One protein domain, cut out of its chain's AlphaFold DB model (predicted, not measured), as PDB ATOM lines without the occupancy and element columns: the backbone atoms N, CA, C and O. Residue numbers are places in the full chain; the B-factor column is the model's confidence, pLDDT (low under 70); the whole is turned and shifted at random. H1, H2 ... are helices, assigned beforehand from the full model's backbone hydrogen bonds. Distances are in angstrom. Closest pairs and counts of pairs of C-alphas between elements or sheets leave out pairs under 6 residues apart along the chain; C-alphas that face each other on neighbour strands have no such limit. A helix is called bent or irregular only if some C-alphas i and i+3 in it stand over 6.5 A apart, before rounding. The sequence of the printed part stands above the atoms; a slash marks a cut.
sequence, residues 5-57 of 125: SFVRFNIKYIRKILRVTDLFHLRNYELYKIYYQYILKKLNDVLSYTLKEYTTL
ATOM      1  N   SER A   5      -5.903  25.893  21.882       58.06
ATOM      2  CA  SER A   5      -6.170  26.577  23.147       58.06
ATOM      3  C   SER A   5      -5.619  25.772  24.333       58.06
ATOM      4  O   SER A   5      -4.881  26.300  25.173       58.06
ATOM      5  N   PHE A   6      -5.855  24.457  24.326       60.50
ATOM      6  CA  PHE A   6      -5.406  23.518  25.345       60.50
ATOM      7  C   PHE A   6      -3.878  23.430  25.385       60.50
ATOM      8  O   PHE A   6      -3.263  23.449  26.454       60.50
ATOM      9  N   VAL A   7      -3.227  23.399  24.221       61.84
ATOM     10  CA  VAL A   7      -1.760  23.344  24.138       61.84
ATOM     11  C   VAL A   7      -1.125  24.635  24.663       61.84
ATOM     12  O   VAL A   7      -0.180  24.577  25.453       61.84
ATOM     13  N   ARG A   8      -1.647  25.809  24.279       60.50
ATOM     14  CA  ARG A   8      -1.148  27.109  24.770       60.50
ATOM     15  C   ARG A   8      -1.323  27.250  26.282       60.50
ATOM     16  O   ARG A   8      -0.409  27.739  26.953       60.50
ATOM     17  N   PHE A   9      -2.451  26.780  26.812       67.88
ATOM     18  CA  PHE A   9      -2.729  26.765  28.246       67.88
ATOM     19  C   PHE A   9      -1.702  25.919  29.011       67.88
ATOM     20  O   PHE A   9      -1.066  26.423  29.938       67.88
ATOM     21  N   ASN A  10      -1.440  24.689  28.558       69.38
ATOM     22  CA  ASN A  10      -0.475  23.787  29.194       69.38
ATOM     23  C   ASN A  10       0.965  24.332  29.163       69.38
ATOM     24  O   ASN A  10       1.643  24.309  30.187       69.38
ATOM     25  N   ILE A  11       1.432  24.905  28.043       65.06
ATOM     26  CA  ILE A  11       2.774  25.528  27.978       65.06
ATOM     27  C   ILE A  11       2.885  26.696  28.958       65.06
ATOM     28  O   ILE A  11       3.909  26.847  29.628       65.06
ATOM     29  N   LYS A  12       1.857  27.552  29.022       72.94
ATOM     30  CA  LYS A  12       1.837  28.710  29.924       72.94
ATOM     31  C   LYS A  12       1.885  28.252  31.380       72.94
ATOM     32  O   LYS A  12       2.631  28.835  32.164       72.94
ATOM     33  N   TYR A  13       1.153  27.191  31.713       73.75
ATOM     34  CA  TYR A  13       1.118  26.623  33.058       73.75
ATOM     35  C   TYR A  13       2.445  25.949  33.435       73.75
ATOM     36  O   TYR A  13       2.996  26.253  34.487       73.75
ATOM     37  N   ILE A  14       3.030  25.148  32.539       68.75
ATOM     38  CA  ILE A  14       4.348  24.521  32.733       68.75
ATOM     39  C   ILE A  14       5.441  25.585  32.889       68.75
ATOM     40  O   ILE A  14       6.245  25.508  33.811       68.75
ATOM     41  N   ARG A  15       5.454  26.630  32.050       67.38
ATOM     42  CA  ARG A  15       6.397  27.755  32.196       67.38
ATOM     43  C   ARG A  15       6.204  28.506  33.509       67.38
ATOM     44  O   ARG A  15       7.193  28.937  34.092       67.38
ATOM     45  N   LYS A  16       4.958  28.682  33.959       72.69
ATOM     46  CA  LYS A  16       4.648  29.315  35.247       72.69
ATOM     47  C   LYS A  16       5.172  28.461  36.400       72.69
ATOM     48  O   LYS A  16       5.875  28.997  37.243       72.69
ATOM     49  N   ILE A  17       4.914  27.153  36.387       71.00
ATOM     50  CA  ILE A  17       5.428  26.217  37.396       71.00
ATOM     51  C   ILE A  17       6.956  26.240  37.402       71.00
ATOM     52  O   ILE A  17       7.526  26.546  38.439       71.00
ATOM     53  N   LEU A  18       7.619  26.024  36.261       65.12
ATOM     54  CA  LEU A  18       9.086  25.989  36.162       65.12
ATOM     55  C   LEU A  18       9.758  27.300  36.607       65.12
ATOM     56  O   LEU A  18      10.837  27.257  37.185       65.12
ATOM     57  N   ARG A  19       9.123  28.458  36.361       65.94
ATOM     58  CA  ARG A  19       9.605  29.769  36.841       65.94
ATOM     59  C   ARG A  19       9.394  29.973  38.338       65.94
ATOM     60  O   ARG A  19      10.239  30.583  38.970       65.94
ATOM     61  N   VAL A  20       8.267  29.519  38.884       64.62
ATOM     62  CA  VAL A  20       7.913  29.709  40.304       64.62
ATOM     63  C   VAL A  20       8.674  28.743  41.211       64.62
ATOM     64  O   VAL A  20       8.986  29.078  42.343       64.62
ATOM     65  N   THR A  21       8.974  27.546  40.716       60.84
ATOM     66  CA  THR A  21       9.641  26.478  41.479       60.84
ATOM     67  C   THR A  21      11.168  26.512  41.361       60.84
ATOM     68  O   THR A  21      11.832  25.639  41.908       60.84
ATOM     69  N   ASP A  22      11.717  27.489  40.627       57.34
ATOM     70  CA  ASP A  22      13.149  27.669  40.333       57.34
ATOM     71  C   ASP A  22      13.868  26.385  39.859       57.34
ATOM     72  O   ASP A  22      15.083  26.205  39.973       57.34
ATOM     73  N   LEU A  23      13.101  25.461  39.262       58.75
ATOM     74  CA  LEU A  23      13.585  24.149  38.814       58.75
ATOM     75  C   LEU A  23      14.515  24.258  37.597       58.75
ATOM     76  O   LEU A  23      15.032  23.245  37.137       58.75
ATOM     77  N   PHE A  24      14.764  25.468  37.084       57.78
ATOM     78  CA  PHE A  24      15.833  25.728  36.117       57.78
ATOM     79  C   PHE A  24      17.230  25.504  36.719       57.78
ATOM     80  O   PHE A  24      18.167  25.232  35.968       57.78
ATOM     81  N   HIS A  25      17.369  25.570  38.049       57.50
ATOM     82  CA  HIS A  25      18.602  25.214  38.756       57.50
ATOM     83  C   HIS A  25      18.759  23.709  38.990       57.50
ATOM     84  O   HIS A  25      19.878  23.234  39.207       57.50
ATOM     85  N   LEU A  26      17.675  22.931  38.908       56.59
ATOM     86  CA  LEU A  26      17.787  21.481  38.933       56.59
ATOM     87  C   LEU A  26      18.366  21.026  37.597       56.59
ATOM     88  O   LEU A  26      17.698  21.027  36.564       56.59
ATOM     89  N   ARG A  27      19.631  20.604  37.635       56.34
ATOM     90  CA  ARG A  27      20.388  20.013  36.524       56.34
ATOM     91  C   ARG A  27      19.848  18.621  36.154       56.34
ATOM     92  O   ARG A  27      20.602  17.660  36.037       56.34
ATOM     93  N   ASN A  28      18.533  18.489  36.010       66.69
ATOM     94  CA  ASN A  28      17.877  17.250  35.642       66.69
ATOM     95  C   ASN A  28      17.813  17.170  34.114       66.69
ATOM     96  O   ASN A  28      16.894  17.679  33.466       66.69
ATOM     97  N   TYR A  29      18.857  16.559  33.558       72.88
ATOM     98  CA  TYR A  29      19.057  16.376  32.124       72.88
ATOM     99  C   TYR A  29      17.829  15.760  31.435       72.88
ATOM    100  O   TYR A  29      17.475  16.193  30.340       72.88
ATOM    101  N   GLU A  30      17.122  14.839  32.095       72.75
ATOM    102  CA  GLU A  30      15.939  14.186  31.524       72.75
ATOM    103  C   GLU A  30      14.746  15.145  31.387       72.75
ATOM    104  O   GLU A  30      14.083  15.167  30.348       72.75
ATOM    105  N   LEU A  31      14.510  16.021  32.370       67.44
ATOM    106  CA  LEU A  31      13.460  17.045  32.270       67.44
ATOM    107  C   LEU A  31      13.781  18.078  31.186       67.44
ATOM    108  O   LEU A  31      12.908  18.444  30.391       67.44
ATOM    109  N   TYR A  32      15.040  18.516  31.116       74.19
ATOM    110  CA  TYR A  32      15.491  19.422  30.062       74.19
ATOM    111  C   TYR A  32      15.348  18.785  28.677       74.19
ATOM    112  O   TYR A  32      14.890  19.441  27.745       74.19
ATOM    113  N   LYS A  33      15.670  17.495  28.543       78.00
ATOM    114  CA  LYS A  33      15.527  16.733  27.301       78.00
ATOM    115  C   LYS A  33      14.071  16.666  26.843       78.00
ATOM    116  O   LYS A  33      13.809  16.932  25.673       78.00
ATOM    117  N   ILE A  34      13.123  16.399  27.744       75.44
ATOM    118  CA  ILE A  34      11.683  16.397  27.423       75.44
ATOM    119  C   ILE A  34      11.221  17.795  26.986       75.44
ATOM    120  O   ILE A  34      10.550  17.945  25.962       75.44
ATOM    121  N   TYR A  35      11.613  18.837  27.725       76.81
ATOM    122  CA  TYR A  35      11.293  20.226  27.386       76.81
ATOM    123  C   TYR A  35      11.871  20.644  26.026       76.81
ATOM    124  O   TYR A  35      11.181  21.249  25.203       76.81
ATOM    125  N   TYR A  36      13.125  20.279  25.768       79.69
ATOM    126  CA  TYR A  36      13.813  20.538  24.513       79.69
ATOM    127  C   TYR A  36      13.146  19.810  23.342       79.69
ATOM    128  O   TYR A  36      12.868  20.435  22.322       79.69
ATOM    129  N   GLN A  37      12.800  18.528  23.501       81.88
ATOM    130  CA  GLN A  37      12.053  17.766  22.491       81.88
ATOM    131  C   GLN A  37      10.692  18.399  22.189       81.88
ATOM    132  O   GLN A  37      10.283  18.480  21.030       81.88
ATOM    133  N   TYR A  38      10.002  18.891  23.219       82.81
ATOM    134  CA  TYR A  38       8.738  19.595  23.052       82.81
ATOM    135  C   TYR A  38       8.897  20.889  22.239       82.81
ATOM    136  O   TYR A  38       8.134  21.128  21.297       82.81
ATOM    137  N   ILE A  39       9.900  21.709  22.570       79.50
ATOM    138  CA  ILE A  39      10.219  22.926  21.812       79.50
ATOM    139  C   ILE A  39      10.584  22.582  20.371       79.50
ATOM    140  O   ILE A  39      10.034  23.195  19.461       79.50
ATOM    141  N   LEU A  40      11.469  21.605  20.159       81.19
ATOM    142  CA  LEU A  40      11.883  21.171  18.826       81.19
ATOM    143  C   LEU A  40      10.689  20.744  17.983       81.19
ATOM    144  O   LEU A  40      10.586  21.153  16.833       81.19
ATOM    145  N   LYS A  41       9.760  19.973  18.555       85.12
ATOM    146  CA  LYS A  41       8.536  19.578  17.858       85.12
ATOM    147  C   LYS A  41       7.722  20.797  17.427       85.12
ATOM    148  O   LYS A  41       7.318  20.878  16.275       85.12
ATOM    149  N   LYS A  42       7.534  21.773  18.320       81.12
ATOM    150  CA  LYS A  42       6.791  23.002  18.007       81.12
ATOM    151  C   LYS A  42       7.484  23.886  16.979       81.12
ATOM    152  O   LYS A  42       6.810  24.447  16.123       81.12
ATOM    153  N   LEU A  43       8.804  23.999  17.054       79.75
ATOM    154  CA  LEU A  43       9.589  24.716  16.057       79.75
ATOM    155  C   LEU A  43       9.517  24.017  14.703       79.75
ATOM    156  O   LEU A  43       9.302  24.694  13.711       79.75
ATOM    157  N   ASN A  44       9.625  22.689  14.661       81.75
ATOM    158  CA  ASN A  44       9.492  21.923  13.426       81.75
ATOM    159  C   ASN A  44       8.104  22.077  12.810       81.75
ATOM    160  O   ASN A  44       8.025  22.270  11.608       81.75
ATOM    161  N   ASP A  45       7.027  22.061  13.598       79.44
ATOM    162  CA  ASP A  45       5.676  22.286  13.068       79.44
ATOM    163  C   ASP A  45       5.583  23.662  12.375       79.44
ATOM    164  O   ASP A  45       5.128  23.751  11.237       79.44
ATOM    165  N   VAL A  46       6.092  24.721  13.019       80.00
ATOM    166  CA  VAL A  46       6.078  26.100  12.489       80.00
ATOM    167  C   VAL A  46       7.010  26.268  11.287       80.00
ATOM    168  O   VAL A  46       6.651  26.905  10.302       80.00
ATOM    169  N   LEU A  47       8.212  25.702  11.366       81.00
ATOM    170  CA  LEU A  47       9.248  25.851  10.350       81.00
ATOM    171  C   LEU A  47       9.091  24.850   9.207       81.00
ATOM    172  O   LEU A  47       9.735  25.040   8.186       81.00
ATOM    173  N   SER A  48       8.262  23.811   9.334       78.75
ATOM    174  CA  SER A  48       8.099  22.757   8.319       78.75
ATOM    175  C   SER A  48       7.713  23.315   6.952       78.75
ATOM    176  O   SER A  48       8.229  22.859   5.932       78.75
ATOM    177  N   TYR A  49       6.860  24.341   6.935       70.88
ATOM    178  CA  TYR A  49       6.447  25.033   5.721       70.88
ATOM    179  C   TYR A  49       7.623  25.771   5.067       70.88
ATOM    180  O   TYR A  49       7.952  25.506   3.912       70.88
ATOM    181  N   THR A  50       8.325  26.612   5.832       69.25
ATOM    182  CA  THR A  50       9.506  27.352   5.361       69.25
ATOM    183  C   THR A  50      10.652  26.411   4.982       69.25
ATOM    184  O   THR A  50      11.348  26.636   4.003       69.25
ATOM    185  N   LEU A  51      10.852  25.316   5.713       71.81
ATOM    186  CA  LEU A  51      11.896  24.332   5.435       71.81
ATOM    187  C   LEU A  51      11.612  23.588   4.128       71.81
ATOM    188  O   LEU A  51      12.536  23.352   3.352       71.81
ATOM    189  N   LYS A  52      10.344  23.252   3.859       72.62
ATOM    190  CA  LYS A  52       9.919  22.672   2.581       72.62
ATOM    191  C   LYS A  52      10.171  23.649   1.436       72.62
ATOM    192  O   LYS A  52      10.760  23.256   0.439       72.62
ATOM    193  N   GLU A  53       9.819  24.920   1.615       69.75
ATOM    194  CA  GLU A  53      10.103  25.983   0.648       69.75
ATOM    195  C   GLU A  53      11.612  26.084   0.359       69.75
ATOM    196  O   GLU A  53      12.025  25.913  -0.787       69.75
ATOM    197  N   TYR A  54      12.455  26.198   1.390       65.12
ATOM    198  CA  TYR A  54      13.916  26.292   1.253       65.12
ATOM    199  C   TYR A  54      14.589  25.035   0.689       65.12
ATOM    200  O   TYR A  54      15.598  25.149   0.001       65.12
ATOM    201  N   THR A  55      14.065  23.840   0.968       64.06
ATOM    202  CA  THR A  55      14.594  22.583   0.401       64.06
ATOM    203  C   THR A  55      14.154  22.374  -1.047       64.06
ATOM    204  O   THR A  55      14.888  21.763  -1.823       64.06
ATOM    205  N   THR A  56      12.990  22.907  -1.437       63.44
ATOM    206  CA  THR A  56      12.526  22.920  -2.836       63.44
ATOM    207  C   THR A  56      13.108  24.054  -3.669       63.44
ATOM    208  O   THR A  56      13.123  23.943  -4.897       63.44
ATOM    209  N   LEU A  57      13.629  25.113  -3.035       63.12
ATOM    210  CA  LEU A  57      14.518  26.057  -3.699       63.12
ATOM    211  C   LEU A  57      15.737  25.260  -4.135       63.12
ATOM    212  O   LEU A  57      16.645  24.987  -3.354       63.12
TER     213      LEU A  57
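Overview. This is residues 5 to 57 of the 125 residues of an uncharacterized protein of Lactobacillus reuteri (UniProt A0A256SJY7). Two helices make an open U with a long, bent tail: H1 is one arm, a loop of residues 21 to 28 turns the corner, and H2a is the other arm, with an empty gap between the arms. H2 runs on past H1 and bends into H2b, and residues 39 to 57 stick out. The printed part has 53 residues with two named helices, H1 then H2, and no named strand; the class is all helix. It is only just loose, close to extended, with a radius of gyration of the C-alphas of 14.7 A, and flat, spanning 45 by 27 by 12 A.

Arrangement. H1, residues 5 to 20, touches no helix. H2, residues 29 to 56, was assigned as one helix by its hydrogen bonds but is bent: C-alphas 46 and 49 are 6.9 A apart. Its arms are H2a, residues 29 to 46, and H2b, residues 49 to 56; residues 47 and 48 belong to neither. H1 and H2a are apart, with no C-alpha of the one within 8 A of the other. H1 and H2b are apart too. The lines of H2a and H2b are about perpendicular, but only just, at 73 degrees. In H1, H2a and H2b every O i to N i+4 pair is within hydrogen-bond range.

Along the chain. H1 begins at C-alpha 5 (-6.170, 26.577, 23.147) and is 22.4 A long from first to last C-alpha. H2a begins at C-alpha 29 (19.057, 16.376, 32.124) and measures 25.5 A. H2b measures 10.7 A and ends at C-alpha 56 (12.526, 22.920, -2.836).

Size, cuts and confidence. The two C-alphas farthest apart, those of Thr 21 and Leu 57, are 45.4 A apart. The printed part has no cut, and the link from H1 to H2 is short, with 8 residues. The mean pLDDT of the printed part is 70.1, and 27 residues are under 70, among them 5 to 11, 18 to 28 and 53 to 57.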